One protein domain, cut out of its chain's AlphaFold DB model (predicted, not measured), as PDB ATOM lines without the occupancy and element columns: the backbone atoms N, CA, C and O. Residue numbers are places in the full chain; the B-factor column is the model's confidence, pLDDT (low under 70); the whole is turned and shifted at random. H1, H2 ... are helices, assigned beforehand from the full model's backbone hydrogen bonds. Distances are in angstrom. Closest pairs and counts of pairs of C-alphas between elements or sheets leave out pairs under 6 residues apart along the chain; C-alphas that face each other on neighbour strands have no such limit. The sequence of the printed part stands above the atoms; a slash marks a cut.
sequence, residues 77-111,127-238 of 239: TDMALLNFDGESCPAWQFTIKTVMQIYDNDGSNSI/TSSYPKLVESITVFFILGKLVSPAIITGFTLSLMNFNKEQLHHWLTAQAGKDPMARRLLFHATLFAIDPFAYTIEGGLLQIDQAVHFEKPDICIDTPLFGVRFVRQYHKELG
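AT A GLANCE: This is residues 77 to 111 and 127 to 238 of the 239 residues of the protein "Helix-turn-helix domain-containing protein" of Syntrophomonadaceae bacterium (UniProt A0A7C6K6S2). H6 forms the core of this all-helix body, with H2 and H3 crossing it on two sides and H5 beside H2. H4 folds back along H3 as a hairpin, H8 packs on the end of H3, and H9 packs on the first turns of H2 with H1 beside it. The printed part has 147 residues with nine named helices, H1 to H9, and no named strand. It is compact, with a radius of gyration of the C-alphas of 14.5 A, spanning 42 by 40 by 30 A.

IN THESE COORDINATES: H1, residues 77 to 81, begins at C-alpha 77 (5.582, 30.572, -11.851). H2, residues 90 to 111, is 31.6 A long. H3 is residues 130 to 143, 19.9 A; H4, 149 to 161, 18.6 A; H5, 164 to 177, 19.3 A; H6, 179 to 193, 21.2 A. H7 is residues 195 to 200, H8 203 to 213, and H9 224 to 236, ending at C-alpha 236 (6.663, 28.766, -27.820).

HOW THE PARTS SIT: H2 and H3 are the hub, touching four helices each. The closest C-alphas of H3 and H6, Ile 137 and Ala 188, are 5.1 A apart, at a steep tilt of 46 degrees. H2 touches H6 with residues 91 to 99 alone, closest at Thr 95 and Phe 186, 5.5 A. H2 and H5 run opposite ways at 20 degrees, a shallow tilt. H7 touches no helix. Not every O i to N i+4 pair is within hydrogen-bond range in H4, 8 of 9, and H5, 7 of 10.

THE WHOLE: Residues 112 to 126 are not printed; C-alphas 111 and 127 are 16.8 A apart. No link printed whole is long. Mean pLDDT of the printed part is 76.8; 36 residues are under 70, among them 208 to 220.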
ATOM      1  N   THR A  77       5.395  30.307 -10.421       76.06
ATOM      2  CA  THR A  77       5.582  30.572 -11.851       76.06
ATOM      3  C   THR A  77       4.254  30.592 -12.603       76.06
ATOM      4  O   THR A  77       4.035  31.469 -13.430       76.06
ATOM      5  N   ASP A  78       3.330  29.684 -12.289       79.44
ATOM      6  CA  ASP A  78       2.008  29.658 -12.926       79.44
ATOM      7  C   ASP A  78       1.158  30.854 -12.528       79.44
ATOM      8  O   ASP A  78       0.487  31.444 -13.370       79.44
ATOM      9  N   MET A  79       1.228  31.246 -11.257       76.81
ATOM     10  CA  MET A  79       0.534  32.435 -10.773       76.81
ATOM     11  C   MET A  79       1.039  33.702 -11.475       76.81
ATOM     12  O   MET A  79       0.239  34.578 -11.786       76.81
ATOM     13  N   ALA A  80       2.333  33.778 -11.806       79.25
ATOM     14  CA  ALA A  80       2.888  34.886 -12.584       79.25
ATOM     15  C   ALA A  80       2.372  34.917 -14.035       79.25
ATOM     16  O   ALA A  80       2.105  35.994 -14.566       79.25
ATOM     17  N   LEU A  81       2.172  33.754 -14.669       82.75
ATOM     18  CA  LEU A  81       1.600  33.674 -16.022       82.75
ATOM     19  C   LEU A  81       0.142  34.153 -16.071       82.75
ATOM     20  O   LEU A  81      -0.304  34.674 -17.095       82.75
ATOM     21  N   LEU A  82      -0.585  33.953 -14.973       80.69
ATOM     22  CA  LEU A  82      -2.013  34.237 -14.827       80.69
ATOM     23  C   LEU A  82      -2.290  35.567 -14.125       80.69
ATOM     24  O   LEU A  82      -3.447  35.875 -13.841       80.69
ATOM     25  N   ASN A  83      -1.252  36.349 -13.827       78.94
ATOM     26  CA  ASN A  83      -1.448  37.638 -13.199       78.94
ATOM     27  C   ASN A  83      -1.969  38.644 -14.235       78.94
ATOM     28  O   ASN A  83      -1.228  39.080 -15.108       78.94
ATOM     29  N   PHE A  84      -3.242  39.029 -14.138       77.06
ATOM     30  CA  PHE A  84      -3.856  40.035 -15.010       77.06
ATOM     31  C   PHE A  84      -3.470  41.482 -14.644       77.06
ATOM     32  O   PHE A  84      -4.012  42.425 -15.223       77.06
ATOM     33  N   ASP A  85      -2.489  41.680 -13.759       69.88
ATOM     34  CA  ASP A  85      -1.883  42.973 -13.426       69.88
ATOM     35  C   ASP A  85      -0.931  43.468 -14.535       69.88
ATOM     36  O   ASP A  85       0.278  43.590 -14.353       69.88
ATOM     37  N   GLY A  86      -1.452  43.745 -15.731       70.62
ATOM     38  CA  GLY A  86      -0.677  44.416 -16.785       70.62
ATOM     39  C   GLY A  86      -0.977  43.943 -18.202       70.62
ATOM     40  O   GLY A  86      -1.397  42.814 -18.439       70.62
ATOM     41  N   GLU A  87      -0.821  44.842 -19.172       76.56
ATOM     42  CA  GLU A  87      -1.093  44.555 -20.590       76.56
ATOM     43  C   GLU A  87      -0.085  43.565 -21.191       76.56
ATOM     44  O   GLU A  87      -0.352  42.943 -22.213       76.56
ATOM     45  N   SER A  88       1.064  43.370 -20.547       81.69
ATOM     46  CA  SER A  88       2.101  42.432 -20.974       81.69
ATOM     47  C   SER A  88       1.953  41.033 -20.377       81.69
ATOM     48  O   SER A  88       2.845  40.208 -20.573       81.69
ATOM     49  N   CYS A  89       0.892  40.742 -19.615       85.56
ATOM     50  CA  CYS A  89       0.827  39.457 -18.932       85.56
ATOM     51  C   CYS A  89       0.626  38.280 -19.911       85.56
ATOM     52  O   CYS A  89      -0.120  38.410 -20.891       85.56
ATOM     53  N   PRO A  90       1.261  37.116 -19.671       87.94
ATOM     54  CA  PRO A  90       1.224  35.992 -20.609       87.94
ATOM     55  C   PRO A  90      -0.183  35.470 -20.912       87.94
ATOM     56  O   PRO A  90      -0.486  35.190 -22.071       87.94
ATOM     57  N   ALA A  91      -1.066  35.383 -19.912       87.94
ATOM     58  CA  ALA A  91      -2.458  34.977 -20.118       87.94
ATOM     59  C   ALA A  91      -3.232  35.948 -21.024       87.94
ATOM     60  O   ALA A  91      -4.032  35.525 -21.862       87.94
ATOM     61  N   TRP A  92      -2.975  37.253 -20.911       90.81
ATOM     62  CA  TRP A  92      -3.616  38.249 -21.764       90.81
ATOM     63  C   TRP A  92      -3.066  38.233 -23.194       90.81
ATOM     64  O   TRP A  92      -3.835  38.247 -24.152       90.81
ATOM     65  N   GLN A  93      -1.750  38.103 -23.355       90.25
ATOM     66  CA  GLN A  93      -1.122  37.966 -24.673       90.25
ATOM     67  C   GLN A  93      -1.578  36.689 -25.394       90.25
ATOM     68  O   GLN A  93      -1.883  36.720 -26.590       90.25
ATOM     69  N   PHE A  94      -1.729  35.587 -24.651       90.94
ATOM     70  CA  PHE A  94      -2.379  34.372 -25.137       90.94
ATOM     71  C   PHE A  94      -3.806  34.660 -25.621       90.94
ATOM     72  O   PHE A  94      -4.144  34.316 -26.750       90.94
ATOM     73  N   THR A  95      -4.612  35.349 -24.804       90.31
ATOM     74  CA  THR A  95      -6.003  35.707 -25.138       90.31
ATOM     75  C   THR A  95      -6.081  36.459 -26.463       90.31
ATOM     76  O   THR A  95      -6.812  36.041 -27.359       90.31
ATOM     77  N   ILE A  96      -5.287  37.524 -26.624       90.56
ATOM     78  CA  ILE A  96      -5.255  38.315 -27.862       90.56
ATOM     79  C   ILE A  96      -4.893  37.421 -29.050       90.56
ATOM     80  O   ILE A  96      -5.616  37.405 -30.046       90.56
ATOM     81  N   LYS A  97      -3.806  36.646 -28.947       90.44
ATOM     82  CA  LYS A  97      -3.354  35.772 -30.038       90.44
ATOM     83  C   LYS A  97      -4.441  34.782 -30.446       90.44
ATOM     84  O   LYS A  97      -4.713  34.646 -31.636       90.44
ATOM     85  N   THR A  98      -5.073  34.114 -29.486       89.12
ATOM     86  CA  THR A  98      -6.114  33.118 -29.760       89.12
ATOM     87  C   THR A  98      -7.356  33.745 -30.388       89.12
ATOM     88  O   THR A  98      -7.853  33.216 -31.379       89.12
ATOM     89  N   VAL A  99      -7.834  34.883 -29.876       89.12
ATOM     90  CA  VAL A  99      -8.991  35.595 -30.452       89.12
ATOM     91  C   VAL A  99      -8.722  35.970 -31.912       89.12
ATOM     92  O   VAL A  99      -9.555  35.709 -32.781       89.12
ATOM     93  N   MET A 100      -7.538  36.518 -32.201       90.19
ATOM     94  CA  MET A 100      -7.154  36.899 -33.563       90.19
ATOM     95  C   MET A 100      -7.012  35.685 -34.493       90.19
ATOM     96  O   MET A 100      -7.423  35.753 -35.647       90.19
ATOM     97  N   GLN A 101      -6.489  34.559 -33.997       87.38
ATOM     98  CA  GLN A 101      -6.405  33.309 -34.764       87.38
ATOM     99  C   GLN A 101      -7.785  32.739 -35.108       87.38
ATOM    100  O   GLN A 101      -7.996  32.298 -36.237       87.38
ATOM    101  N   ILE A 102      -8.730  32.755 -34.162       85.56
ATOM    102  CA  ILE A 102     -10.113  32.312 -34.402       85.56
ATOM    103  C   ILE A 102     -10.767  33.196 -35.470       85.56
ATOM    104  O   ILE A 102     -11.367  32.673 -36.408       85.56
ATOM    105  N   TYR A 103     -10.597  34.519 -35.370       84.75
ATOM    106  CA  TYR A 103     -11.099  35.472 -36.362       84.75
ATOM    107  C   TYR A 103     -10.531  35.201 -37.768       84.75
ATOM    108  O   TYR A 103     -11.282  35.091 -38.738       84.75
ATOM    109  N   ASP A 104      -9.208  35.039 -37.881       83.81
ATOM    110  CA  ASP A 104      -8.532  34.790 -39.161       83.81
ATOM    111  C   ASP A 104      -8.953  33.451 -39.795       83.81
ATOM    112  O   ASP A 104      -9.148  33.369 -41.013       83.81
ATOM    113  N   ASN A 105      -9.126  32.403 -38.986       80.19
ATOM    114  CA  ASN A 105      -9.538  31.083 -39.465       80.19
ATOM    115  C   ASN A 105     -10.966  31.083 -40.028       80.19
ATOM    116  O   ASN A 105     -11.219  30.425 -41.040       80.19
ATOM    117  N   ASP A 106     -11.882  31.842 -39.424       70.38
ATOM    118  CA  ASP A 106     -13.270  31.941 -39.891       70.38
ATOM    119  C   ASP A 106     -13.375  32.769 -41.185       70.38
ATOM    120  O   ASP A 106     -14.041  32.367 -42.143       70.38
ATOM    121  N   GLY A 107     -12.603  33.859 -41.283       58.31
ATOM    122  CA  GLY A 107     -12.456  34.626 -42.526       58.31
ATOM    123  C   GLY A 107     -11.837  33.804 -43.666       58.31
ATOM    124  O   GLY A 107     -12.283  33.883 -44.810       58.31
ATOM    125  N   SER A 108     -10.859  32.946 -43.357       51.12
ATOM    126  CA  SER A 108     -10.269  31.991 -44.309       51.12
ATOM    127  C   SER A 108     -11.277  30.931 -44.762       51.12
ATOM    128  O   SER A 108     -11.305  30.594 -45.944       51.12
ATOM    129  N   ASN A 109     -12.116  30.403 -43.870       45.66
ATOM    130  CA  ASN A 109     -13.119  29.390 -44.220       45.66
ATOM    131  C   ASN A 109     -14.254  29.956 -45.085       45.66
ATOM    132  O   ASN A 109     -14.760  29.250 -45.954       45.66
ATOM    133  N   SER A 110     -14.572  31.248 -44.949       40.75
ATOM    134  CA  SER A 110     -15.445  31.960 -45.893       40.75
ATOM    135  C   SER A 110     -14.838  32.089 -47.300       40.75
ATOM    136  O   SER A 110     -15.586  32.185 -48.272       40.75
ATOM    137  N   ILE A 111     -13.506  32.101 -47.433       40.34
ATOM    138  CA  ILE A 111     -12.791  32.242 -48.718       40.34
ATOM    139  C   ILE A 111     -12.402  30.863 -49.302       40.34
ATOM    140  O   ILE A 111     -12.265  30.706 -50.515       40.34
ATOM    141  N   THR A 127     -12.244  23.710 -33.382       53.34
ATOM    142  CA  THR A 127     -13.461  23.929 -34.181       53.34
ATOM    143  C   THR A 127     -14.256  25.133 -33.655       53.34
ATOM    144  O   THR A 127     -15.491  25.156 -33.686       53.34
ATOM    145  N   SER A 128     -13.557  26.136 -33.122       64.19
ATOM    146  CA  SER A 128     -14.146  27.355 -32.594       64.19
ATOM    147  C   SER A 128     -14.283  28.378 -33.719       64.19
ATOM    148  O   SER A 128     -13.325  28.683 -34.425       64.19
ATOM    149  N   SER A 129     -15.506  28.870 -33.921       81.94
ATOM    150  CA  SER A 129     -15.813  29.914 -34.900       81.94
ATOM    151  C   SER A 129     -15.884  31.279 -34.221       81.94
ATOM    152  O   SER A 129     -16.120  31.376 -33.010       81.94
ATOM    153  N   TYR A 130     -15.710  32.346 -34.998       81.25
ATOM    154  CA  TYR A 130     -15.774  33.708 -34.487       81.25
ATOM    155  C   TYR A 130     -17.153  34.053 -33.895       81.25
ATOM    156  O   TYR A 130     -17.182  34.586 -32.786       81.25
ATOM    157  N   PRO A 131     -18.300  33.661 -34.492       84.19
ATOM    158  CA  PRO A 131     -19.610  33.837 -33.863       84.19
ATOM    159  C   PRO A 131     -19.722  33.183 -32.483       84.19
ATOM    160  O   PRO A 131     -20.180  33.824 -31.543       84.19
ATOM    161  N   LYS A 132     -19.232  31.944 -32.324       80.88
ATOM    162  CA  LYS A 132     -19.251  31.243 -31.028       80.88
ATOM    163  C   LYS A 132     -18.377  31.938 -29.985       80.88
ATOM    164  O   LYS A 132     -18.730  31.978 -28.807       80.88
ATOM    165  N   LEU A 133     -17.240  32.491 -30.403       84.38
ATOM    166  CA  LEU A 133     -16.386  33.294 -29.534       84.38
ATOM    167  C   LEU A 133     -17.098  34.582 -29.103       84.38
ATOM    168  O   LEU A 133     -17.095  34.903 -27.918       84.38
ATOM    169  N   VAL A 134     -17.751  35.288 -30.029       84.56
ATOM    170  CA  VAL A 134     -18.515  36.506 -29.721       84.56
ATOM    171  C   VAL A 134     -19.682  36.209 -28.777       84.56
ATOM    172  O   VAL A 134     -19.877  36.945 -27.810       84.56
ATOM    173  N   GLU A 135     -20.415  35.115 -28.988       82.56
ATOM    174  CA  GLU A 135     -21.457  34.636 -28.068       82.56
ATOM    175  C   GLU A 135     -20.889  34.328 -26.678       82.56
ATOM    176  O   GLU A 135     -21.447  34.757 -25.670       82.56
ATOM    177  N   SER A 136     -19.742  33.650 -26.610       82.44
ATOM    178  CA  SER A 136     -19.076  33.337 -25.341       82.44
ATOM    179  C   SER A 136     -18.658  34.611 -24.604       82.44
ATOM    180  O   SER A 136     -18.981  34.781 -23.433       82.44
ATOM    181  N   ILE A 137     -18.016  35.560 -25.290       82.38
ATOM    182  CA  ILE A 137     -17.643  36.865 -24.722       82.38
ATOM    183  C   ILE A 137     -18.890  37.581 -24.188       82.38
ATOM    184  O   ILE A 137     -18.923  38.025 -23.046       82.38
ATOM    185  N   THR A 138     -19.945  37.626 -24.993       79.25
ATOM    186  CA  THR A 138     -21.232  38.239 -24.653       79.25
ATOM    187  C   THR A 138     -21.817  37.643 -23.368       79.25
ATOM    188  O   THR A 138     -22.130  38.381 -22.432       79.25
ATOM    189  N   VAL A 139     -21.922  36.313 -23.284       75.31
ATOM    190  CA  VAL A 139     -22.470  35.597 -22.120       75.31
ATOM    191  C   VAL A 139     -21.653  35.878 -20.862       75.31
ATOM    192  O   VAL A 139     -22.219  36.158 -19.809       75.31
ATOM    193  N   PHE A 140     -20.326  35.867 -20.961       75.44
ATOM    194  CA  PHE A 140     -19.456  36.084 -19.808       75.44
ATOM    195  C   PHE A 140     -19.513  37.520 -19.275       75.44
ATOM    196  O   PHE A 140     -19.389  37.716 -18.069       75.44
ATOM    197  N   PHE A 141     -19.774  38.517 -20.124       72.81
ATOM    198  CA  PHE A 141     -20.000  39.897 -19.681       72.81
ATOM    199  C   PHE A 141     -21.382  40.095 -19.027       72.81
ATOM    200  O   PHE A 141     -21.478  40.900 -18.096       72.81
ATOM    201  N   ILE A 142     -22.422  39.344 -19.442       68.88
ATOM    202  CA  ILE A 142     -23.723  39.299 -18.729       68.88
ATOM    203  C   ILE A 142     -23.494  38.716 -17.341       68.88
ATOM    204  O   ILE A 142     -23.902  39.298 -16.335       68.88
ATOM    205  N   LEU A 143     -22.841  37.553 -17.298       66.19
ATOM    206  CA  LEU A 143     -22.603  36.837 -16.057       66.19
ATOM    207  C   LEU A 143     -21.729  37.683 -15.123       66.19
ATOM    208  O   LEU A 143     -22.120  37.933 -13.995       66.19
ATOM    209  N   GLY A 144     -20.642  38.285 -15.596       61.53
ATOM    210  CA  GLY A 144     -19.814  39.180 -14.779       61.53
ATOM    211  C   GLY A 144     -20.531  40.409 -14.191       61.53
ATOM    212  O   GLY A 144     -19.878  41.191 -13.506       61.53
ATOM    213  N   LYS A 145     -21.833  40.621 -14.469       64.50
ATOM    214  CA  LYS A 145     -22.642  41.802 -14.108       64.50
ATOM    215  C   LYS A 145     -22.006  43.128 -14.520       64.50
ATOM    216  O   LYS A 145     -22.414  44.183 -14.043       64.50
ATOM    217  N   LEU A 146     -21.026  43.091 -15.421       59.38
ATOM    218  CA  LEU A 146     -20.329  44.284 -15.880       59.38
ATOM    219  C   LEU A 146     -21.247  45.163 -16.721       59.38
ATOM    220  O   LEU A 146     -21.089  46.381 -16.755       59.38
ATOM    221  N   VAL A 147     -22.186  44.542 -17.436       62.22
ATOM    222  CA  VAL A 147     -22.982  45.222 -18.446       62.22
ATOM    223  C   VAL A 147     -24.399  44.631 -18.486       62.22
ATOM    224  O   VAL A 147     -24.595  43.426 -18.340       62.22
ATOM    225  N   SER A 148     -25.414  45.480 -18.671       65.31
ATOM    226  CA  SER A 148     -26.808  45.028 -18.796       65.31
ATOM    227  C   SER A 148     -27.047  44.231 -20.094       65.31
ATOM    228  O   SER A 148     -26.392  44.513 -21.103       65.31
ATOM    229  N   PRO A 149     -28.035  43.311 -20.139       69.00
ATOM    230  CA  PRO A 149     -28.339  42.530 -21.342       69.00
ATOM    231  C   PRO A 149     -28.591  43.372 -22.607       69.00
ATOM    232  O   PRO A 149     -28.197  42.970 -23.697       69.00
ATOM    233  N   ALA A 150     -29.191  44.562 -22.471       67.00
ATOM    234  CA  ALA A 150     -29.494  45.447 -23.600       67.00
ATOM    235  C   ALA A 150     -28.235  46.061 -24.240       67.00
ATOM    236  O   ALA A 150     -28.111  46.103 -25.463       67.00
ATOM    237  N   ILE A 151     -27.280  46.504 -23.418       65.94
ATOM    238  CA  ILE A 151     -25.989  47.020 -23.906       65.94
ATOM    239  C   ILE A 151     -25.187  45.873 -24.530       65.94
ATOM    240  O   ILE A 151     -24.502  46.055 -25.534       65.94
ATOM    241  N   ILE A 152     -25.331  44.672 -23.974       71.31
ATOM    242  CA  ILE A 152     -24.652  43.477 -24.452       71.31
ATOM    243  C   ILE A 152     -25.108  43.089 -25.858       71.31
ATOM    244  O   ILE A 152     -24.257  42.771 -26.675       71.31
ATOM    245  N   THR A 153     -26.388  43.220 -26.208       72.62
ATOM    246  CA  THR A 153     -26.841  42.997 -27.595       72.62
ATOM    247  C   THR A 153     -26.150  43.935 -28.591       72.62
ATOM    248  O   THR A 153     -25.683  43.491 -29.639       72.62
ATOM    249  N   GLY A 154     -26.034  45.227 -28.260       71.94
ATOM    250  CA  GLY A 154     -25.302  46.189 -29.091       71.94
ATOM    251  C   GLY A 154     -23.805  45.879 -29.165       71.94
ATOM    252  O   GLY A 154     -23.181  46.034 -30.215       71.94
ATOM    253  N   PHE A 155     -23.234  45.371 -28.076       77.75
ATOM    254  CA  PHE A 155     -21.843  44.941 -28.014       77.75
ATOM    255  C   PHE A 155     -21.577  43.679 -28.852       77.75
ATOM    256  O   PHE A 155     -20.629  43.671 -29.632       77.75
ATOM    257  N   THR A 156     -22.448  42.666 -28.795       83.06
ATOM    258  CA  THR A 156     -22.407  41.474 -29.661       83.06
ATOM    259  C   THR A 156     -22.443  41.870 -31.129       83.06
ATOM    260  O   THR A 156     -21.599  41.427 -31.904       83.06
ATOM    261  N   LEU A 157     -23.387  42.740 -31.510       78.50
ATOM    262  CA  LEU A 157     -23.500  43.245 -32.878       78.50
ATOM    263  C   LEU A 157     -22.236  43.990 -33.306       78.50
ATOM    264  O   LEU A 157     -21.782  43.820 -34.432       78.50
ATOM    265  N   SER A 158     -21.652  44.793 -32.416       81.88
ATOM    266  CA  SER A 158     -20.407  45.508 -32.705       81.88
ATOM    267  C   SER A 158     -19.264  44.528 -32.964       81.88
ATOM    268  O   SER A 158     -18.627  44.607 -34.009       81.88
ATOM    269  N   LEU A 159     -19.065  43.550 -32.073       83.56
ATOM    270  CA  LEU A 159     -18.032  42.526 -32.224       83.56
ATOM    271  C   LEU A 159     -18.217  41.706 -33.508       83.56
ATOM    272  O   LEU A 159     -17.257  41.528 -34.245       83.56
ATOM    273  N   MET A 160     -19.440  41.274 -33.832       85.06
ATOM    274  CA  MET A 160     -19.715  40.532 -35.074       85.06
ATOM    275  C   MET A 160     -19.357  41.314 -36.346       85.06
ATOM    276  O   MET A 160     -19.108  40.697 -37.378       85.06
ATOM    277  N   ASN A 161     -19.341  42.649 -36.284       85.12
ATOM    278  CA  ASN A 161     -19.084  43.524 -37.428       85.12
ATOM    279  C   ASN A 161     -17.690  44.171 -37.418       85.12
ATOM    280  O   ASN A 161     -17.361  44.906 -38.351       85.12
ATOM    281  N   PHE A 162     -16.874  43.943 -36.387       87.19
ATOM    282  CA  PHE A 162     -15.517  44.475 -36.358       87.19
ATOM    283  C   PHE A 162     -14.674  43.852 -37.461       87.19
ATOM    284  O   PHE A 162     -14.625  42.635 -37.621       87.19
ATOM    285  N   ASN A 163     -13.944  44.699 -38.183       87.31
ATOM    286  CA  ASN A 163     -12.829  44.228 -38.989       87.31
ATOM    287  C   ASN A 163     -11.628  43.866 -38.088       87.31
ATOM    288  O   ASN A 163     -11.593  44.175 -36.893       87.31
ATOM    289  N   LYS A 164     -10.606  43.237 -38.676       87.00
ATOM    290  CA  LYS A 164      -9.421  42.754 -37.948       87.00
ATOM    291  C   LYS A 164      -8.728  43.846 -37.122       87.00
ATOM    292  O   LYS A 164      -8.338  43.608 -35.981       87.00
ATOM    293  N   GLU A 165      -8.568  45.037 -37.695       88.81
ATOM    294  CA  GLU A 165      -7.894  46.162 -37.040       88.81
ATOM    295  C   GLU A 165      -8.727  46.722 -35.887       88.81
ATOM    296  O   GLU A 165      -8.193  46.977 -34.810       88.81
ATOM    297  N   GLN A 166     -10.041  46.848 -36.084       90.31
ATOM    298  CA  GLN A 166     -10.986  47.282 -35.057       90.31
ATOM    299  C   GLN A 166     -11.020  46.304 -33.885       90.31
ATOM    300  O   GLN A 166     -10.964  46.737 -32.737       90.31
ATOM    301  N   LEU A 167     -11.043  44.996 -34.157       88.88
ATOM    302  CA  LEU A 167     -11.001  43.966 -33.123       88.88
ATOM    303  C   LEU A 167      -9.691  44.019 -32.332       88.88
ATOM    304  O   LEU A 167      -9.712  44.039 -31.102       88.88
ATOM    305  N   HIS A 168      -8.551  44.092 -33.021       90.88
ATOM    306  CA  HIS A 168      -7.250  44.181 -32.364       90.88
ATOM    307  C   HIS A 168      -7.105  45.469 -31.538       90.88
ATOM    308  O   HIS A 168      -6.609  45.440 -30.408       90.88
ATOM    309  N   HIS A 169      -7.571  46.600 -32.071       89.94
ATOM    310  CA  HIS A 169      -7.596  47.868 -31.350       89.94
ATOM    311  C   HIS A 169      -8.504  47.794 -30.123       89.94
ATOM    312  O   HIS A 169      -8.106  48.216 -29.042       89.94
ATOM    313  N   TRP A 170      -9.698  47.217 -30.253       89.06
ATOM    314  CA  TRP A 170     -10.619  47.042 -29.136       89.06
ATOM    315  C   TRP A 170     -10.003  46.194 -28.015       89.06
ATOM    316  O   TRP A 170     -10.041  46.592 -26.849       89.06
ATOM    317  N   LEU A 171      -9.357  45.076 -28.364       88.06
ATOM    318  CA  LEU A 171      -8.643  44.240 -27.400       88.06
ATOM    319  C   LEU A 171      -7.548  45.045 -26.686       88.06
ATOM    320  O   LEU A 171      -7.523  45.108 -25.463       88.06
ATOM    321  N   THR A 172      -6.662  45.703 -27.428       87.94
ATOM    322  CA  THR A 172      -5.456  46.329 -26.856       87.94
ATOM    323  C   THR A 172      -5.709  47.675 -26.172       87.94
ATOM    324  O   THR A 172      -5.132  47.945 -25.122       87.94
ATOM    325  N   ALA A 173      -6.575  48.518 -26.731       85.12
ATOM    326  CA  ALA A 173      -6.784  49.891 -26.273       85.12
ATOM    327  C   ALA A 173      -8.001  50.067 -25.356       85.12
ATOM    328  O   ALA A 173      -8.058  51.065 -24.639       85.12
ATOM    329  N   GLN A 174      -8.955  49.129 -25.363       83.44
ATOM    330  CA  GLN A 174     -10.158  49.210 -24.528       83.44
ATOM    331  C   GLN A 174     -10.186  48.084 -23.497       83.44
ATOM    332  O   GLN A 174      -9.994  48.335 -22.309       83.44
ATOM    333  N   ALA A 175     -10.351  46.836 -23.939       81.12
ATOM    334  CA  ALA A 175     -10.506  45.709 -23.025       81.12
ATOM    335  C   ALA A 175      -9.253  45.459 -22.168       81.12
ATOM    336  O   ALA A 175      -9.360  45.139 -20.986       81.12
ATOM    337  N   GLY A 176      -8.061  45.671 -22.731       81.56
ATOM    338  CA  GLY A 176      -6.784  45.502 -22.039       81.56
ATOM    339  C   GLY A 176      -6.556  46.449 -20.855       81.56
ATOM    340  O   GLY A 176      -5.690  46.172 -20.026       81.56
ATOM    341  N   LYS A 177      -7.328  47.541 -20.746       83.62
ATOM    342  CA  LYS A 177      -7.186  48.545 -19.676       83.62
ATOM    343  C   LYS A 177      -7.852  48.135 -18.364       83.62
ATOM    344  O   LYS A 177      -7.487  48.664 -17.318       83.62
ATOM    345  N   ASP A 178      -8.789  47.190 -18.405       80.19
ATOM    346  CA  ASP A 178      -9.527  46.720 -17.232       80.19
ATOM    347  C   ASP A 178      -9.078  45.285 -16.859       80.19
ATOM    348  O   ASP A 178      -9.196  44.362 -17.672       80.19
ATOM    349  N   PRO A 179      -8.514  45.056 -15.652       78.56
ATOM    350  CA  PRO A 179      -8.169  43.718 -15.156       78.56
ATOM    351  C   PRO A 179      -9.322  42.705 -15.227       78.56
ATOM    352  O   PRO A 179      -9.106  41.559 -15.629       78.56
ATOM    353  N   MET A 180     -10.543  43.124 -14.902       78.12
ATOM    354  CA  MET A 180     -11.715  42.255 -14.906       78.12
ATOM    355  C   MET A 180     -12.139  41.904 -16.331       78.12
ATOM    356  O   MET A 180     -12.401  40.738 -16.629       78.12
ATOM    357  N   ALA A 181     -12.133  42.884 -17.239       79.75
ATOM    358  CA  ALA A 181     -12.424  42.633 -18.649       79.75
ATOM    359  C   ALA A 181     -11.421  41.644 -19.262       79.75
ATOM    360  O   ALA A 181     -11.828  40.710 -19.954       79.75
ATOM    361  N   ARG A 182     -10.123  41.780 -18.955       84.88
ATOM    362  CA  ARG A 182      -9.092  40.821 -19.393       84.88
ATOM    363  C   ARG A 182      -9.350  39.416 -18.866       84.88
ATOM    364  O   ARG A 182      -9.282  38.462 -19.638       84.88
ATOM    365  N   ARG A 183      -9.676  39.286 -17.578       82.88
ATOM    366  CA  ARG A 183      -9.963  37.989 -16.951       82.88
ATOM    367  C   ARG A 183     -11.192  37.337 -17.583       82.88
ATOM    368  O   ARG A 183     -11.113  36.195 -18.025       82.88
ATOM    369  N   LEU A 184     -12.299  38.063 -17.728       82.69
ATOM    370  CA  LEU A 184     -13.512  37.532 -18.361       82.69
ATOM    371  C   LEU A 184     -13.292  37.155 -19.827       82.69
ATOM    372  O   LEU A 184     -13.766  36.103 -20.251       82.69
ATOM    373  N   LEU A 185     -12.542  37.954 -20.589       87.50
ATOM    374  CA  LEU A 185     -12.193  37.622 -21.972       87.50
ATOM    375  C   LEU A 185     -11.308  36.387 -22.073       87.50
ATOM    376  O   LEU A 185     -11.506  35.565 -22.969       87.50
ATOM    377  N   PHE A 186     -10.370  36.220 -21.146       88.25
ATOM    378  CA  PHE A 186      -9.576  35.006 -21.058       88.25
ATOM    379  C   PHE A 186     -10.467  33.782 -20.799       88.25
ATOM    380  O   PHE A 186     -10.375  32.799 -21.531       88.25
ATOM    381  N   HIS A 187     -11.401  33.849 -19.846       86.75
ATOM    382  CA  HIS A 187     -12.333  32.744 -19.590       86.75
ATOM    383  C   HIS A 187     -13.300  32.476 -20.749       86.75
ATOM    384  O   HIS A 187     -13.528  31.313 -21.082       86.75
ATOM    385  N   ALA A 188     -13.810  33.517 -21.411       87.00
ATOM    386  CA  ALA A 188     -14.622  33.374 -22.616       87.00
ATOM    387  C   ALA A 188     -13.835  32.692 -23.747       87.00
ATOM    388  O   ALA A 188     -14.372  31.845 -24.457       87.00
ATOM    389  N   THR A 189     -12.546  33.012 -23.875       87.50
ATOM    390  CA  THR A 189     -11.646  32.385 -24.852       87.50
ATOM    391  C   THR A 189     -11.400  30.915 -24.516       87.50
ATOM    392  O   THR A 189     -11.479  30.069 -25.404       87.50
ATOM    393  N   LEU A 190     -11.174  30.579 -23.243       87.31
ATOM    394  CA  LEU A 190     -11.047  29.188 -22.793       87.31
ATOM    395  C   LEU A 190     -12.320  28.374 -23.057       87.31
ATOM    396  O   LEU A 190     -12.229  27.248 -23.543       87.31
ATOM    397  N   PHE A 191     -13.492  28.946 -22.777       85.00
ATOM    398  CA  PHE A 191     -14.778  28.310 -23.064       85.00
ATOM    399  C   PHE A 191     -15.007  28.128 -24.570       85.00
ATOM    400  O   PHE A 191     -15.504  27.089 -24.992       85.00
ATOM    401  N   ALA A 192     -14.597  29.099 -25.391       83.94
ATOM    402  CA  ALA A 192     -14.681  28.990 -26.844       83.94
ATOM    403  C   ALA A 192     -13.738  27.915 -27.414       83.94
ATOM    404  O   ALA A 192     -14.094  27.273 -28.399       83.94
ATOM    405  N   ILE A 193     -12.557  27.711 -26.815       83.50
ATOM    406  CA  ILE A 193     -11.607  26.652 -27.200       83.50
ATOM    407  C   ILE A 193     -12.174  25.266 -26.879       83.50
ATOM    408  O   ILE A 193     -12.211  24.404 -27.756       83.50
ATOM    409  N   ASP A 194     -12.571  25.048 -25.624       80.69
ATOM    410  CA  ASP A 194     -13.064  23.758 -25.144       80.69
ATOM    411  C   ASP A 194     -14.140  23.956 -24.059       80.69
ATOM    412  O   ASP A 194     -13.833  24.040 -22.861       80.69
ATOM    413  N   PRO A 195     -15.425  24.018 -24.452       77.56
ATOM    414  CA  PRO A 195     -16.513  24.238 -23.506       77.56
ATOM    415  C   PRO A 195     -16.712  23.043 -22.564       77.56
ATOM    416  O   PRO A 195     -17.178  23.220 -21.435       77.56
ATOM    417  N   PHE A 196     -16.345  21.828 -22.990       72.88
ATOM    418  CA  PHE A 196     -16.473  20.623 -22.173       72.88
ATOM    419  C   PHE A 196     -15.429  20.609 -21.060       72.88
ATOM    420  O   PHE A 196     -15.801  20.479 -19.892       72.88
ATOM    421  N   ALA A 197     -14.149  20.806 -21.388       74.25
ATOM    422  CA  ALA A 197     -13.087  20.902 -20.386       74.25
ATOM    423  C   ALA A 197     -13.339  22.065 -19.417       74.25
ATOM    424  O   ALA A 197     -13.231  21.890 -18.203       74.25
ATOM    425  N   TYR A 198     -13.777  23.218 -19.935       77.69
ATOM    426  CA  TYR A 198     -14.125  24.378 -19.114       77.69
ATOM    427  C   TYR A 198     -15.244  24.084 -18.108       77.69
ATOM    428  O   TYR A 198     -15.174  24.504 -16.951       77.69
ATOM    429  N   THR A 199     -16.261  23.329 -18.523       71.56
ATOM    430  CA  THR A 199     -17.372  22.937 -17.646       71.56
ATOM    431  C   THR A 199     -16.936  21.899 -16.609       71.56
ATOM    432  O   THR A 199     -17.257  22.050 -15.430       71.56
ATOM    433  N   ILE A 200     -16.180  20.873 -17.015       69.38
ATOM    434  CA  ILE A 200     -15.713  19.782 -16.135       69.38
ATOM    435  C   ILE A 200     -14.791  20.304 -15.026       69.38
ATOM    436  O   ILE A 200     -14.881  19.862 -13.878       69.38
ATOM    437  N   GLU A 201     -13.926  21.264 -15.348       69.50
ATOM    438  CA  GLU A 201     -13.031  21.900 -14.375       69.50
ATOM    439  C   GLU A 201     -13.726  22.999 -13.545       69.50
ATOM    440  O   GLU A 201     -13.101  23.645 -12.707       69.50
ATOM    441  N   GLY A 202     -15.042  23.174 -13.712       66.94
ATOM    442  CA  GLY A 202     -15.870  24.019 -12.855       66.94
ATOM    443  C   GLY A 202     -15.871  25.504 -13.217       66.94
ATOM    444  O   GLY A 202     -16.388  26.299 -12.436       66.94
ATOM    445  N   GLY A 203     -15.359  25.897 -14.386       72.56
ATOM    446  CA  GLY A 203     -15.267  27.303 -14.790       72.56
ATOM    447  C   GLY A 203     -16.623  28.019 -14.831       72.56
ATOM    448  O   GLY A 203     -16.753  29.122 -14.308       72.56
ATOM    449  N   LEU A 204     -17.675  27.376 -15.359       70.50
ATOM    450  CA  LEU A 204     -19.026  27.966 -15.378       70.50
ATOM    451  C   LEU A 204     -19.586  28.193 -13.967       70.50
ATOM    452  O   LEU A 204     -20.221  29.212 -13.717       70.50
ATOM    453  N   LEU A 205     -19.316  27.267 -13.042       68.00
ATOM    454  CA  LEU A 205     -19.745  27.387 -11.650       68.00
ATOM    455  C   LEU A 205     -19.022  28.542 -10.941       68.00
ATOM    456  O   LEU A 205     -19.629  29.227 -10.129       68.00
ATOM    457  N   GLN A 206     -17.749  28.785 -11.257       70.88
ATOM    458  CA  GLN A 206     -16.978  29.908 -10.707       70.88
ATOM    459  C   GLN A 206     -17.475  31.261 -11.198       70.88
ATOM    460  O   GLN A 206     -17.545  32.217 -10.428       70.88
ATOM    461  N   ILE A 207     -17.840  31.336 -12.477       71.75
ATOM    462  CA  ILE A 207     -18.440  32.536 -13.050       71.75
ATOM    463  C   ILE A 207     -19.789  32.796 -12.389       71.75
ATOM    464  O   ILE A 207     -19.979  33.892 -11.871       71.75
ATOM    465  N   ASP A 208     -20.673  31.789 -12.330       66.62
ATOM    466  CA  ASP A 208     -21.969  31.869 -11.638       66.62
ATOM    467  C   ASP A 208     -21.805  32.346 -10.192       66.62
ATOM    468  O   ASP A 208     -22.504  33.245  -9.731       66.62
ATOM    469  N   GLN A 209     -20.799  31.818  -9.501       64.06
ATOM    470  CA  GLN A 209     -20.404  32.304  -8.193       64.06
ATOM    471  C   GLN A 209     -20.055  33.800  -8.255       64.06
ATOM    472  O   GLN A 209     -20.759  34.603  -7.644       64.06
ATOM    473  N   ALA A 210     -19.040  34.216  -9.013       66.06
ATOM    474  CA  ALA A 210     -18.593  35.612  -9.101       66.06
ATOM    475  C   ALA A 210     -19.730  36.627  -9.363       66.06
ATOM    476  O   ALA A 210     -19.749  37.693  -8.742       66.06
ATOM    477  N   VAL A 211     -20.712  36.264 -10.201       63.88
ATOM    478  CA  VAL A 211     -21.957  37.018 -10.461       63.88
ATOM    479  C   VAL A 211     -22.718  37.313  -9.164       63.88
ATOM    480  O   VAL A 211     -23.147  38.440  -8.906       63.88
ATOM    481  N   HIS A 212     -22.933  36.290  -8.340       62.12
ATOM    482  CA  HIS A 212     -23.757  36.360  -7.136       62.12
ATOM    483  C   HIS A 212     -23.034  37.027  -5.954       62.12
ATOM    484  O   HIS A 212     -23.699  37.500  -5.033       62.12
ATOM    485  N   PHE A 213     -21.700  37.119  -5.990       57.09
ATOM    486  CA  PHE A 213     -20.875  37.640  -4.890       57.09
ATOM    487  C   PHE A 213     -20.549  39.135  -4.938       57.09
ATOM    488  O   PHE A 213     -19.971  39.633  -3.972       57.09
ATOM    489  N   GLU A 214     -20.850  39.838  -6.038       53.84
ATOM    490  CA  GLU A 214     -20.475  41.256  -6.259       53.84
ATOM    491  C   GLU A 214     -18.969  41.547  -6.041       53.84
ATOM    492  O   GLU A 214     -18.558  42.685  -5.826       53.84
ATOM    493  N   LYS A 215     -18.123  40.508  -6.098       56.09
ATOM    494  CA  LYS A 215     -16.660  40.575  -5.945       56.09
ATOM    495  C   LYS A 215     -15.986  39.670  -6.975       56.09
ATOM    496  O   LYS A 215     -15.521  38.580  -6.631       56.09
ATOM    497  N   PRO A 216     -15.954  40.096  -8.243       51.34
ATOM    498  CA  PRO A 216     -15.579  39.217  -9.340       51.34
ATOM    499  C   PRO A 216     -14.096  38.797  -9.316       51.34
ATOM    500  O   PRO A 216     -13.757  37.730  -9.819       51.34
ATOM    501  N   ASP A 217     -13.214  39.556  -8.656       51.59
ATOM    502  CA  ASP A 217     -11.780  39.227  -8.571       51.59
ATOM    503  C   ASP A 217     -11.458  38.010  -7.691       51.59
ATOM    504  O   ASP A 217     -10.418  37.372  -7.874       51.59
ATOM    505  N   ILE A 218     -12.326  37.686  -6.728       50.16
ATOM    506  CA  ILE A 218     -12.001  36.747  -5.643       50.16
ATOM    507  C   ILE A 218     -12.379  35.297  -5.996       50.16
ATOM    508  O   ILE A 218     -11.929  34.376  -5.321       50.16
ATOM    509  N   CYS A 219     -13.182  35.070  -7.044       56.16
ATOM    510  CA  CYS A 219     -13.816  33.762  -7.268       56.16
ATOM    511  C   CYS A 219     -13.622  33.136  -8.660       56.16
ATOM    512  O   CYS A 219     -14.106  32.027  -8.861       56.16
ATOM    513  N   ILE A 220     -12.964  33.804  -9.620       69.75
ATOM    514  CA  ILE A 220     -12.831  33.273 -10.993       69.75
ATOM    515  C   ILE A 220     -11.436  32.696 -11.229       69.75
ATOM    516  O   ILE A 220     -10.552  33.324 -11.813       69.75
ATOM    517  N   ASP A 221     -11.212  31.492 -10.752       74.75
ATOM    518  CA  ASP A 221      -9.948  30.792 -10.874       74.75
ATOM    519  C   ASP A 221      -9.716  30.235 -12.281       74.75
ATOM    520  O   ASP A 221     -10.608  29.698 -12.932       74.75
ATOM    521  N   THR A 222      -8.487  30.331 -12.784       77.69
ATOM    522  CA  THR A 222      -8.160  29.750 -14.090       77.69
ATOM    523  C   THR A 222      -8.215  28.221 -14.026       77.69
ATOM    524  O   THR A 222      -7.440  27.634 -13.266       77.69
ATOM    525  N   PRO A 223      -9.041  27.555 -14.861       76.12
ATOM    526  CA  PRO A 223      -9.006  26.103 -15.001       76.12
ATOM    527  C   PRO A 223      -7.601  25.607 -15.382       76.12
ATOM    528  O   PRO A 223      -6.903  26.248 -16.174       76.12
ATOM    529  N   LEU A 224      -7.182  24.448 -14.869       76.94
ATOM    530  CA  LEU A 224      -5.869  23.860 -15.152       76.94
ATOM    531  C   LEU A 224      -5.600  23.688 -16.644       76.94
ATOM    532  O   LEU A 224      -4.464  23.903 -17.081       76.94
ATOM    533  N   PHE A 225      -6.596  23.280 -17.431       79.56
ATOM    534  CA  PHE A 225      -6.404  23.145 -18.876       79.56
ATOM    535  C   PHE A 225      -6.031  24.496 -19.515       79.56
ATOM    536  O   PHE A 225      -5.150  24.552 -20.373       79.56
ATOM    537  N   GLY A 226      -6.607  25.595 -19.017       82.00
ATOM    538  CA  GLY A 226      -6.243  26.953 -19.411       82.00
ATOM    539  C   GLY A 226      -4.805  27.300 -19.034       82.00
ATOM    540  O   GLY A 226      -4.062  27.828 -19.858       82.00
ATOM    541  N   VAL A 227      -4.357  26.911 -17.835       85.06
ATOM    542  CA  VAL A 227      -2.950  27.078 -17.420       85.06
ATOM    543  C   VAL A 227      -2.001  26.327 -18.354       85.06
ATOM    544  O   VAL A 227      -0.951  26.850 -18.724       85.06
ATOM    545  N   ARG A 228      -2.361  25.110 -18.782       83.81
ATOM    546  CA  ARG A 228      -1.555  24.325 -19.735       83.81
ATOM    547  C   ARG A 228      -1.418  25.036 -21.079       83.81
ATOM    548  O   ARG A 228      -0.312  25.058 -21.617       83.81
ATOM    549  N   PHE A 229      -2.487  25.654 -21.583       85.81
ATOM    550  CA  PHE A 229      -2.428  26.451 -22.809       85.81
ATOM    551  C   PHE A 229      -1.516  27.670 -22.668       85.81
ATOM    552  O   PHE A 229      -0.653  27.879 -23.519       85.81
ATOM    553  N   VAL A 230      -1.632  28.426 -21.573       85.31
ATOM    554  CA  VAL A 230      -0.772  29.600 -21.335       85.31
ATOM    555  C   VAL A 230       0.697  29.190 -21.187       85.31
ATOM    556  O   VAL A 230       1.571  29.831 -21.765       85.31
ATOM    557  N   ARG A 231       0.989  28.086 -20.488       84.81
ATOM    558  CA  ARG A 231       2.350  27.526 -20.390       84.81
ATOM    559  C   ARG A 231       2.916  27.155 -21.756       84.81
ATOM    560  O   ARG A 231       4.071  27.455 -22.035       84.81
ATOM    561  N   GLN A 232       2.126  26.470 -22.579       84.19
ATOM    562  CA  GLN A 232       2.549  26.056 -23.913       84.19
ATOM    563  C   GLN A 232       2.844  27.278 -24.788       84.19
ATOM    564  O   GLN A 232       3.910  27.357 -25.391       84.19
ATOM    565  N   TYR A 233       1.952  28.268 -24.766       84.44
ATOM    566  CA  TYR A 233       2.150  29.540 -25.450       84.44
ATOM    567  C   TYR A 233       3.427  30.262 -24.998       84.44
ATOM    568  O   TYR A 233       4.196  30.726 -25.834       84.44
ATOM    569  N   HIS A 234       3.677  30.329 -23.689       82.38
ATOM    570  CA  HIS A 234       4.861  30.994 -23.151       82.38
ATOM    571  C   HIS A 234       6.162  30.290 -23.568       82.38
ATOM    572  O   HIS A 234       7.107  30.955 -23.981       82.38
ATOM    573  N   LYS A 235       6.181  28.949 -23.574       83.19
ATOM    574  CA  LYS A 235       7.318  28.159 -24.079       83.19
ATOM    575  C   LYS A 235       7.590  28.399 -25.564       83.19
ATOM    576  O   LYS A 235       8.742  28.473 -25.976       83.19
ATOM    577  N   GLU A 236       6.542  28.513 -26.376       80.50
ATOM    578  CA  GLU A 236       6.663  28.766 -27.820       80.50
ATOM    579  C   GLU A 236       7.232  30.153 -28.146       80.50
ATOM    580  O   GLU A 236       7.765  30.351 -29.235       80.50
ATOM    581  N   LEU A 237       7.156  31.107 -27.212       72.50
ATOM    582  CA  LEU A 237       7.765  32.432 -27.351       72.50
ATOM    583  C   LEU A 237       9.281  32.448 -27.083       72.50
ATOM    584  O   LEU A 237       9.904  33.494 -27.251       72.50
ATOM    585  N   GLY A 238       9.886  31.313 -26.713       52.56
ATOM    586  CA  GLY A 238      11.336  31.192 -26.534       52.56
ATOM    587  C   GLY A 238      11.886  31.867 -25.274       52.56
ATOM    588  O   GLY A 238      13.049  32.272 -25.278       52.56
TER     589      GLY A 238